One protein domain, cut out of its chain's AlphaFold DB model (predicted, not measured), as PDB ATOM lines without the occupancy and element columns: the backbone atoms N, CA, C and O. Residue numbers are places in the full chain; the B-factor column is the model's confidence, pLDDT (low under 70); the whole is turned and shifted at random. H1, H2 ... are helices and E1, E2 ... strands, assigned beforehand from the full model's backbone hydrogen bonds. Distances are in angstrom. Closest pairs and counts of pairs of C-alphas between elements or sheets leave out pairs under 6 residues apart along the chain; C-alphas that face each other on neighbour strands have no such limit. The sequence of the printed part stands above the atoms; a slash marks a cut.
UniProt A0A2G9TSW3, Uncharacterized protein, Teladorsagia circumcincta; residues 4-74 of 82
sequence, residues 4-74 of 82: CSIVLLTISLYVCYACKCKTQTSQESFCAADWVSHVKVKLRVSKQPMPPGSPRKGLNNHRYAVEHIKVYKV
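AT A GLANCE: This is residues 4 to 74 of the 82 residues of an uncharacterized protein of Teladorsagia circumcincta (UniProt A0A2G9TSW3). A two-stranded antiparallel hairpin, E1 and E2, forms a long ribbon that both strands bend sharply, with the short helix H2 near the end where E1 begins and E2 ends. Helix H1 and the stretch after it stick out from this ribbon as a thin arm, residues 4 to 29, which stands free and takes in the first part of H2. The printed part has 71 residues, with two named helices and two named strands in the order H1, H2, E1, E2; the class is mixed, helices and strands. The whole is extended, with a radius of gyration of the C-alphas of 17.8 A, and elongated, spanning 52 by 32 by 25 A.

HOW THE PARTS SIT: H1, residues 4 to 16, comes first and is apart from H2, residues 26 to 32. H1 is also apart from both strands, E1, residues 36 to 48, and E2, residues 61 to 73. In H1 and H2 every O i to N i+4 pair is within hydrogen-bond range. A tight link of 3 residues joins H2 to E1; their closest C-alphas, those of Phe 30 and Val 36, are 7.0 A apart. H2 and E2 are only just apart, with their closest C-alphas 8.3 A from each other. E1 and E2 are antiparallel neighbours and a hairpin, with 170 degrees between their directions. The C-alphas of Val 36 and Lys 73 face each other at 4.8 A, and those of Gln 48 and Asn 61 at 4.9 A. Among the backbone pairs within hydrogen-bond range are N 38 and O 70 at 2.8 A and N 63 and O 45 at 3.1 A. E1 bends by 93 degrees at residue 39, and E2 bends by 104 degrees at residue 70.

IN THESE COORDINATES: H1 begins with C-alpha 4 at (242.362, 313.456, 234.036) and measures 19.0 A from first to last C-alpha. H2 measures 10.0 A. E1 begins with C-alpha 36 at (261.998, 307.540, 276.329) and measures 23.5 A. E2 measures 24.2 A and ends with C-alpha 73 at (265.406, 308.216, 279.614).

THE WHOLE: The two C-alphas farthest apart, those of Cys 4 and Lys 70, are 52.5 A from each other. Without the stretch that stands free, the body has 45 residues and spans 34 by 26 by 12 A. The printed part has no cut. The link from H1 to H2, 9 residues, is short, and the link from E1 to E2, residues 49 to 60, is long. The mean pLDDT of the printed part is 86.4, and residues 57 to 58 are under 70.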
ATOM      1  N   CYS A   4     242.906 313.537 232.682       80.81
ATOM      2  CA  CYS A   4     242.362 313.456 234.036       80.81
ATOM      3  C   CYS A   4     242.953 312.282 234.847       80.81
ATOM      4  O   CYS A   4     243.299 312.434 236.017       80.81
ATOM      5  N   SER A   5     243.163 311.124 234.210       80.62
ATOM      6  CA  SER A   5     243.773 309.951 234.851       80.62
ATOM      7  C   SER A   5     245.246 310.178 235.203       80.62
ATOM      8  O   SER A   5     245.706 309.689 236.230       80.62
ATOM      9  N   ILE A   6     245.981 310.947 234.390       83.94
ATOM     10  CA  ILE A   6     247.389 311.287 234.651       83.94
ATOM     11  C   ILE A   6     247.494 312.237 235.851       83.94
ATOM     12  O   ILE A   6     248.317 312.019 236.735       83.94
ATOM     13  N   VAL A   7     246.624 313.250 235.923       84.81
ATOM     14  CA  VAL A   7     246.590 314.219 237.033       84.81
ATOM     15  C   VAL A   7     246.233 313.548 238.364       84.81
ATOM     16  O   VAL A   7     246.845 313.831 239.390       84.81
ATOM     17  N   LEU A   8     245.284 312.609 238.366       83.44
ATOM     18  CA  LEU A   8     244.935 311.854 239.575       83.44
ATOM     19  C   LEU A   8     246.088 310.959 240.061       83.44
ATOM     20  O   LEU A   8     246.313 310.838 241.269       83.44
ATOM     21  N   LEU A   9     246.849 310.368 239.135       82.31
ATOM     22  CA  LEU A   9     247.998 309.521 239.459       82.31
ATOM     23  C   LEU A   9     249.158 310.328 240.069       82.31
ATOM     24  O   LEU A   9     249.789 309.894 241.031       82.31
ATOM     25  N   THR A  10     249.435 311.528 239.556       83.00
ATOM     26  CA  THR A  10     250.521 312.371 240.082       83.00
ATOM     27  C   THR A  10     250.207 312.928 241.472       83.00
ATOM     28  O   THR A  10     251.091 312.950 242.331       83.00
ATOM     29  N   ILE A  11     248.951 313.303 241.741       82.19
ATOM     30  CA  ILE A  11     248.513 313.781 243.065       82.19
ATOM     31  C   ILE A  11     248.614 312.669 244.113       82.19
ATOM     32  O   ILE A  11     249.111 312.894 245.217       82.19
ATOM     33  N   SER A  12     248.177 311.456 243.774       74.75
ATOM     34  CA  SER A  12     248.228 310.314 244.694       74.75
ATOM     35  C   SER A  12     249.667 309.914 245.042       74.75
ATOM     36  O   SER A  12     249.971 309.704 246.217       74.75
ATOM     37  N   LEU A  13     250.584 309.920 244.068       76.12
ATOM     38  CA  LEU A  13     252.014 309.704 244.321       76.12
ATOM     39  C   LEU A  13     252.619 310.787 245.229       76.12
ATOM     40  O   LEU A  13     253.427 310.471 246.100       76.12
ATOM     41  N   TYR A  14     252.209 312.050 245.076       78.44
ATOM     42  CA  TYR A  14     252.689 313.154 245.911       78.44
ATOM     43  C   TYR A  14     252.297 312.988 247.389       78.44
ATOM     44  O   TYR A  14     253.132 313.168 248.276       78.44
ATOM     45  N   VAL A  15     251.055 312.572 247.665       72.06
ATOM     46  CA  VAL A  15     250.571 312.331 249.037       72.06
ATOM     47  C   VAL A  15     251.348 311.196 249.711       72.06
ATOM     48  O   VAL A  15     251.736 311.327 250.873       72.06
ATOM     49  N   CYS A  16     251.661 310.125 248.977       71.62
ATOM     50  CA  CYS A  16     252.472 309.011 249.480       71.62
ATOM     51  C   CYS A  16     253.914 309.415 249.837       71.62
ATOM     52  O   CYS A  16     254.561 308.744 250.639       71.62
ATOM     53  N   TYR A  17     254.423 310.517 249.278       72.12
ATOM     54  CA  TYR A  17     255.766 311.028 249.551       72.12
ATOM     55  C   TYR A  17     255.820 312.183 250.556       72.12
ATOM     56  O   TYR A  17     256.915 312.654 250.865       72.12
ATOM     57  N   ALA A  18     254.683 312.607 251.112       73.69
ATOM     58  CA  ALA A  18     254.620 313.759 252.010       73.69
ATOM     59  C   ALA A  18     255.362 313.552 253.349       73.69
ATOM     60  O   ALA A  18     255.783 314.527 253.971       73.69
ATOM     61  N   CYS A  19     255.557 312.308 253.804       79.25
ATOM     62  CA  CYS A  19     256.371 312.005 254.981       79.25
ATOM     63  C   CYS A  19     257.166 310.711 254.778       79.25
ATOM     64  O   CYS A  19     256.590 309.647 254.570       79.25
ATOM     65  N   LYS A  20     258.497 310.799 254.864       83.75
ATOM     66  CA  LYS A  20     259.404 309.646 254.840       83.75
ATOM     67  C   LYS A  20     260.168 309.585 256.156       83.75
ATOM     68  O   LYS A  20     260.712 310.595 256.596       83.75
ATOM     69  N   CYS A  21     260.219 308.408 256.769       86.50
ATOM     70  CA  CYS A  21     261.037 308.168 257.956       86.50
ATOM     71  C   CYS A  21     262.398 307.599 257.545       86.50
ATOM     72  O   CYS A  21     262.486 306.821 256.595       86.50
ATOM     73  N   LYS A  22     263.457 307.960 258.275       91.06
ATOM     74  CA  LYS A  22     264.756 307.293 258.152       91.06
ATOM     75  C   LYS A  22     264.664 305.918 258.820       91.06
ATOM     76  O   LYS A  22     264.199 305.823 259.953       91.06
ATOM     77  N   THR A  23     265.126 304.870 258.143       94.12
ATOM     78  CA  THR A  23     265.296 303.552 258.770       94.12
ATOM     79  C   THR A  23     266.430 303.627 259.788       94.12
ATOM     80  O   THR A  23     267.523 304.084 259.458       94.12
ATOM     81  N   GLN A  24     266.167 303.206 261.022       95.62
ATOM     82  CA  GLN A  24     267.124 303.241 262.129       95.62
ATOM     83  C   GLN A  24     266.839 302.101 263.111       95.62
ATOM     84  O   GLN A  24     265.702 301.638 263.232       95.62
ATOM     85  N   THR A  25     267.871 301.648 263.811       97.88
ATOM     86  CA  THR A  25     267.775 300.616 264.846       97.88
ATOM     87  C   THR A  25     267.112 301.156 266.119       97.88
ATOM     88  O   THR A  25     266.991 302.368 266.343       97.88
ATOM     89  N   SER A  26     266.682 300.248 266.999       96.75
ATOM     90  CA  SER A  26     266.144 300.609 268.316       96.75
ATOM     91  C   SER A  26     267.178 301.340 269.178       96.75
ATOM     92  O   SER A  26     266.835 302.322 269.835       96.75
ATOM     93  N   GLN A  27     268.446 300.917 269.126       97.12
ATOM     94  CA  GLN A  27     269.548 301.557 269.843       97.12
ATOM     95  C   GLN A  27     269.785 302.989 269.352       97.12
ATOM     96  O   GLN A  27     269.851 303.906 270.165       97.12
ATOM     97  N   GLU A  28     269.847 303.208 268.037       97.62
ATOM     98  CA  GLU A  28     270.000 304.555 267.468       97.62
ATOM     99  C   GLU A  28     268.833 305.468 267.861       97.62
ATOM    100  O   GLU A  28     269.052 306.599 268.293       97.62
ATOM    101  N   SER A  29     267.599 304.955 267.792       95.62
ATOM    102  CA  SER A  29     266.399 305.693 268.205       95.62
ATOM    103  C   SER A  29     266.455 306.090 269.683       95.62
ATOM    104  O   SER A  29     266.143 307.225 270.037       95.62
ATOM    105  N   PHE A  30     266.881 305.169 270.552       95.31
ATOM    106  CA  PHE A  30     267.010 305.409 271.989       95.31
ATOM    107  C   PHE A  30     268.098 306.446 272.306       95.31
ATOM    108  O   PHE A  30     267.907 307.342 273.135       95.31
ATOM    109  N   CYS A  31     269.247 306.350 271.633       93.94
ATOM    110  CA  CYS A  31     270.359 307.279 271.809       93.94
ATOM    111  C   CYS A  31     269.993 308.694 271.347       93.94
ATOM    112  O   CYS A  31     270.265 309.649 272.074       93.94
ATOM    113  N   ALA A  32     269.331 308.825 270.194       94.12
ATOM    114  CA  ALA A  32     268.967 310.115 269.610       94.12
ATOM    115  C   ALA A  32     267.777 310.807 270.301       94.12
ATOM    116  O   ALA A  32     267.673 312.028 270.243       94.12
ATOM    117  N   ALA A  33     266.872 310.061 270.943       93.31
ATOM    118  CA  ALA A  33     265.690 310.638 271.584       93.31
ATOM    119  C   ALA A  33     266.042 311.447 272.844       93.31
ATOM    120  O   ALA A  33     266.794 310.972 273.688       93.31
ATOM    121  N   ASP A  34     265.433 312.614 273.053       94.00
ATOM    122  CA  ASP A  34     265.600 313.379 274.303       94.00
ATOM    123  C   ASP A  34     264.931 312.705 275.514       94.00
ATOM    124  O   ASP A  34     265.324 312.923 276.659       94.00
ATOM    125  N   TRP A  35     263.907 311.886 275.266       93.62
ATOM    126  CA  TRP A  35     263.081 311.240 276.282       93.62
ATOM    127  C   TRP A  35     262.548 309.896 275.774       93.62
ATOM    128  O   TRP A  35     262.162 309.778 274.611       93.62
ATOM    129  N   VAL A  36     262.511 308.883 276.647       95.62
ATOM    130  CA  VAL A  36     261.998 307.540 276.329       95.62
ATOM    131  C   VAL A  36     261.177 307.011 277.499       95.62
ATOM    132  O   VAL A  36     261.678 306.878 278.618       95.62
ATOM    133  N   SER A  37     259.918 306.655 277.245       96.25
ATOM    134  CA  SER A  37     259.011 306.094 278.247       96.25
ATOM    135  C   SER A  37     258.055 305.080 277.630       96.25
ATOM    136  O   SER A  37     257.575 305.256 276.514       96.25
ATOM    137  N   HIS A  38     257.756 304.030 278.390       97.12
ATOM    138  CA  HIS A  38     256.616 303.160 278.151       97.12
ATOM    139  C   HIS A  38     255.379 303.778 278.804       97.12
ATOM    140  O   HIS A  38     255.358 304.027 280.014       97.12
ATOM    141  N   VAL A  39     254.356 304.034 277.989       96.44
ATOM    142  CA  VAL A  39     253.149 304.758 278.392       96.44
ATOM    143  C   VAL A  39     251.883 304.020 277.976       96.44
ATOM    144  O   VAL A  39     251.858 303.330 276.959       96.44
ATOM    145  N   LYS A  40     250.803 304.238 278.727       97.12
ATOM    146  CA  LYS A  40     249.439 303.876 278.343       97.12
ATOM    147  C   LYS A  40     248.681 305.135 277.937       97.12
ATOM    148  O   LYS A  40     248.469 306.028 278.755       97.12
ATOM    149  N   VAL A  41     248.245 305.200 276.683       95.38
ATOM    150  CA  VAL A  41     247.410 306.306 276.197       95.38
ATOM    151  C   VAL A  41     246.000 306.158 276.767       95.38
ATOM    152  O   VAL A  41     245.377 305.109 276.618       95.38
ATOM    153  N   LYS A  42     245.497 307.203 277.430       95.94
ATOM    154  CA  LYS A  42     244.154 307.232 278.030       95.94
ATOM    155  C   LYS A  42     243.155 307.970 277.156       95.94
ATOM    156  O   LYS A  42     242.023 307.527 277.007       95.94
ATOM    157  N   LEU A  43     243.580 309.097 276.587       93.00
ATOM    158  CA  LEU A  43     242.712 309.971 275.809       93.00
ATOM    159  C   LEU A  43     243.504 310.700 274.726       93.00
ATOM    160  O   LEU A  43     244.605 311.189 274.980       93.00
ATOM    161  N   ARG A  44     242.907 310.829 273.539       90.25
ATOM    162  CA  ARG A  44     243.377 311.716 272.470       90.25
ATOM    163  C   ARG A  44     242.546 312.995 272.462       90.25
ATOM    164  O   ARG A  44     241.327 312.942 272.366       90.25
ATOM    165  N   VAL A  45     243.217 314.139 272.463       86.75
ATOM    166  CA  VAL A  45     242.628 315.473 272.316       86.75
ATOM    167  C   VAL A  45     242.974 315.982 270.914       86.75
ATOM    168  O   VAL A  45     244.130 316.288 270.621       86.75
ATOM    169  N   SER A  46     241.988 316.000 270.010       71.00
ATOM    170  CA  SER A  46     242.206 316.091 268.554       71.00
ATOM    171  C   SER A  46     242.050 317.486 267.925       71.00
ATOM    172  O   SER A  46     242.120 317.601 266.703       71.00
ATOM    173  N   LYS A  47     241.888 318.552 268.718       77.06
ATOM    174  CA  LYS A  47     241.661 319.927 268.223       77.06
ATOM    175  C   LYS A  47     242.420 320.984 269.025       77.06
ATOM    176  O   LYS A  47     241.840 321.974 269.460       77.06
ATOM    177  N   GLN A  48     243.705 320.760 269.284       79.38
ATOM    178  CA  GLN A  48     244.497 321.797 269.937       79.38
ATOM    179  C   GLN A  48     245.014 322.809 268.910       79.38
ATOM    180  O   GLN A  48     245.578 322.386 267.893       79.38
ATOM    181  N   PRO A  49     244.850 324.119 269.167       78.50
ATOM    182  CA  PRO A  49     245.416 325.139 268.302       78.50
ATOM    183  C   PRO A  49     246.941 325.018 268.296       78.50
ATOM    184  O   PRO A  49     247.566 324.693 269.310       78.50
ATOM    185  N   MET A  50     247.545 325.267 267.139       80.44
ATOM    186  CA  MET A  50     248.995 325.369 267.040       80.44
ATOM    187  C   MET A  50     249.497 326.585 267.836       80.44
ATOM    188  O   MET A  50     248.786 327.591 267.916       80.44
ATOM    189  N   PRO A  51     250.723 326.539 268.386       80.06
ATOM    190  CA  PRO A  51     251.326 327.701 269.021       80.06
ATOM    191  C   PRO A  51     251.399 328.899 268.057       80.06
ATOM    192  O   PRO A  51     251.606 328.703 266.848       80.06
ATOM    193  N   PRO A  52     251.264 330.138 268.563       80.56
ATOM    194  CA  PRO A  52     251.430 331.333 267.744       80.56
ATOM    195  C   PRO A  52     252.825 331.346 267.103       80.56
ATOM    196  O   PRO A  52     253.816 330.990 267.734       80.56
ATOM    197  N   GLY A  53     252.889 331.705 265.818       82.06
ATOM    198  CA  GLY A  53     254.134 331.692 265.041       82.06
ATOM    199  C   GLY A  53     254.514 330.336 264.437       82.06
ATOM    200  O   GLY A  53     255.531 330.252 263.752       82.06
ATOM    201  N   SER A  54     253.715 329.274 264.623       79.69
ATOM    202  CA  SER A  54     254.029 328.000 263.972       79.69
ATOM    203  C   SER A  54     253.971 328.126 262.435       79.69
ATOM    204  O   SER A  54     253.029 328.724 261.902       79.69
ATOM    205  N   PRO A  55     254.911 327.506 261.698       77.88
ATOM    206  CA  PRO A  55     254.872 327.479 260.233       77.88
ATOM    207  C   PRO A  55     253.740 326.590 259.689       77.88
ATOM    208  O   PRO A  55     253.451 326.598 258.499       77.88
ATOM    209  N   ARG A  56     253.072 325.818 260.558       72.50
ATOM    210  CA  ARG A  56     252.046 324.823 260.216       72.50
ATOM    211  C   ARG A  56     250.638 325.397 260.420       72.50
ATOM    212  O   ARG A  56     249.835 324.844 261.169       72.50
ATOM    213  N   LYS A  57     250.349 326.540 259.789       68.50
ATOM    214  CA  LYS A  57     249.024 327.188 259.855       68.50
ATOM    215  C   LYS A  57     247.939 326.258 259.288       68.50
ATOM    216  O   LYS A  57     248.147 325.634 258.254       68.50
ATOM    217  N   GLY A  58     246.792 326.170 259.964       69.12
ATOM    218  CA  GLY A  58     245.643 325.354 259.532       69.12
ATOM    219  C   GLY A  58     245.702 323.866 259.906       69.12
ATOM    220  O   GLY A  58     244.750 323.139 259.635       69.12
ATOM    221  N   LEU A  59     246.779 323.406 260.552       72.81
ATOM    222  CA  LEU A  59     246.864 322.065 261.136       72.81
ATOM    223  C   LEU A  59     246.472 322.096 262.621       72.81
ATOM    224  O   LEU A  59     246.651 323.107 263.294       72.81
ATOM    225  N   ASN A  60     245.963 320.974 263.135       75.94
ATOM    226  CA  ASN A  60     245.677 320.798 264.560       75.94
ATOM    227  C   ASN A  60     246.796 320.002 265.228       75.94
ATOM    228  O   ASN A  60     247.270 319.006 264.678       75.94
ATOM    229  N   ASN A  61     247.152 320.382 266.454       78.56
ATOM    230  CA  ASN A  61     247.965 319.529 267.306       78.56
ATOM    231  C   ASN A  61     247.116 318.393 267.887       78.56
ATOM    232  O   ASN A  61     245.935 318.552 268.220       78.56
ATOM    233  N   HIS A  62     247.748 317.234 268.037       83.62
ATOM    234  CA  HIS A  62     247.210 316.132 268.818       83.62
ATOM    235  C   HIS A  62     247.944 316.070 270.146       83.62
ATOM    236  O   HIS A  62     249.164 315.920 270.174       83.62
ATOM    237  N   ARG A  63     247.191 316.145 271.243       87.56
ATOM    238  CA  ARG A  63     247.708 315.857 272.579       87.56
ATOM    239  C   ARG A  63     247.128 314.555 273.074       87.56
ATOM    240  O   ARG A  63     245.954 314.264 272.858       87.56
ATOM    241  N   TYR A  64     247.965 313.792 273.752       90.56
ATOM    242  CA  TYR A  64     247.572 312.548 274.383       90.56
ATOM    243  C   TYR A  64     247.699 312.714 275.892       90.56
ATOM    244  O   TYR A  64     248.749 313.128 276.380       90.56
ATOM    245  N   ALA A  65     246.626 312.418 276.621       91.56
ATOM    246  CA  ALA A  65     246.723 312.175 278.051       91.56
ATOM    247  C   ALA A  65     247.246 310.749 278.226       91.56
ATOM    248  O   ALA A  65     246.657 309.798 277.695       91.56
ATOM    249  N   VAL A  66     248.369 310.614 278.919       94.88
ATOM    250  CA  VAL A  66     249.082 309.347 279.064       94.88
ATOM    251  C   VAL A  66     249.344 309.052 280.534       94.88
ATOM    252  O   VAL A  66     249.552 309.957 281.334       94.88
ATOM    253  N   GLU A  67     249.336 307.771 280.874       95.75
ATOM    254  CA  GLU A  67     249.852 307.253 282.135       95.75
ATOM    255  C   GLU A  67     251.241 306.664 281.873       95.75
ATOM    256  O   GLU A  67     251.400 305.817 280.988       95.75
ATOM    257  N   HIS A  68     252.254 307.113 282.611       93.69
ATOM    258  CA  HIS A  68     253.612 306.592 282.476       93.69
ATOM    259  C   HIS A  68     253.757 305.297 283.273       93.69
ATOM    260  O   HIS A  68     253.668 305.311 284.495       93.69
ATOM    261  N   ILE A  69     254.019 304.189 282.578       97.38
ATOM    262  CA  ILE A  69     254.267 302.885 283.206       97.38
ATOM    263  C   ILE A  69     255.729 302.805 283.650       97.38
ATOM    264  O   ILE A  69     256.034 302.381 284.760       97.38
ATOM    265  N   LYS A  70     256.652 303.208 282.767       96.56
ATOM    266  CA  LYS A  70     258.090 303.250 283.055       96.56
ATOM    267  C   LYS A  70     258.779 304.325 282.228       96.56
ATOM    268  O   LYS A  70     258.466 304.513 281.053       96.56
ATOM    269  N   VAL A  71     259.746 305.013 282.823       94.62
ATOM    270  CA  VAL A  71     260.591 305.993 282.134       94.62
ATOM    271  C   VAL A  71     262.005 305.426 282.040       94.62
ATOM    272  O   VAL A  71     262.567 305.009 283.047       94.62
ATOM    273  N   TYR A  72     262.553 305.361 280.827       95.00
ATOM    274  CA  TYR A  72     263.881 304.801 280.549       95.00
ATOM    275  C   TYR A  72     264.941 305.881 280.315       95.00
ATOM    276  O   TYR A  72     266.119 305.639 280.551       95.00
ATOM    277  N   LYS A  73     264.531 307.064 279.846       93.56
ATOM    278  CA  LYS A  73     265.406 308.216 279.614       93.56
ATOM    279  C   LYS A  73     264.627 309.496 279.873       93.56
ATOM    280  O   LYS A  73     263.519 309.630 279.358       93.56
ATOM    281  N   VAL A  74     265.202 310.420 280.636       89.06
ATOM    282  CA  VAL A  74     264.661 311.763 280.900       89.06
ATOM    283  C   VAL A  74     265.615 312.790 280.301       89.06
ATOM    284  O   VAL A  74     266.829 312.605 280.358       89.06
TER     285      VAL A  74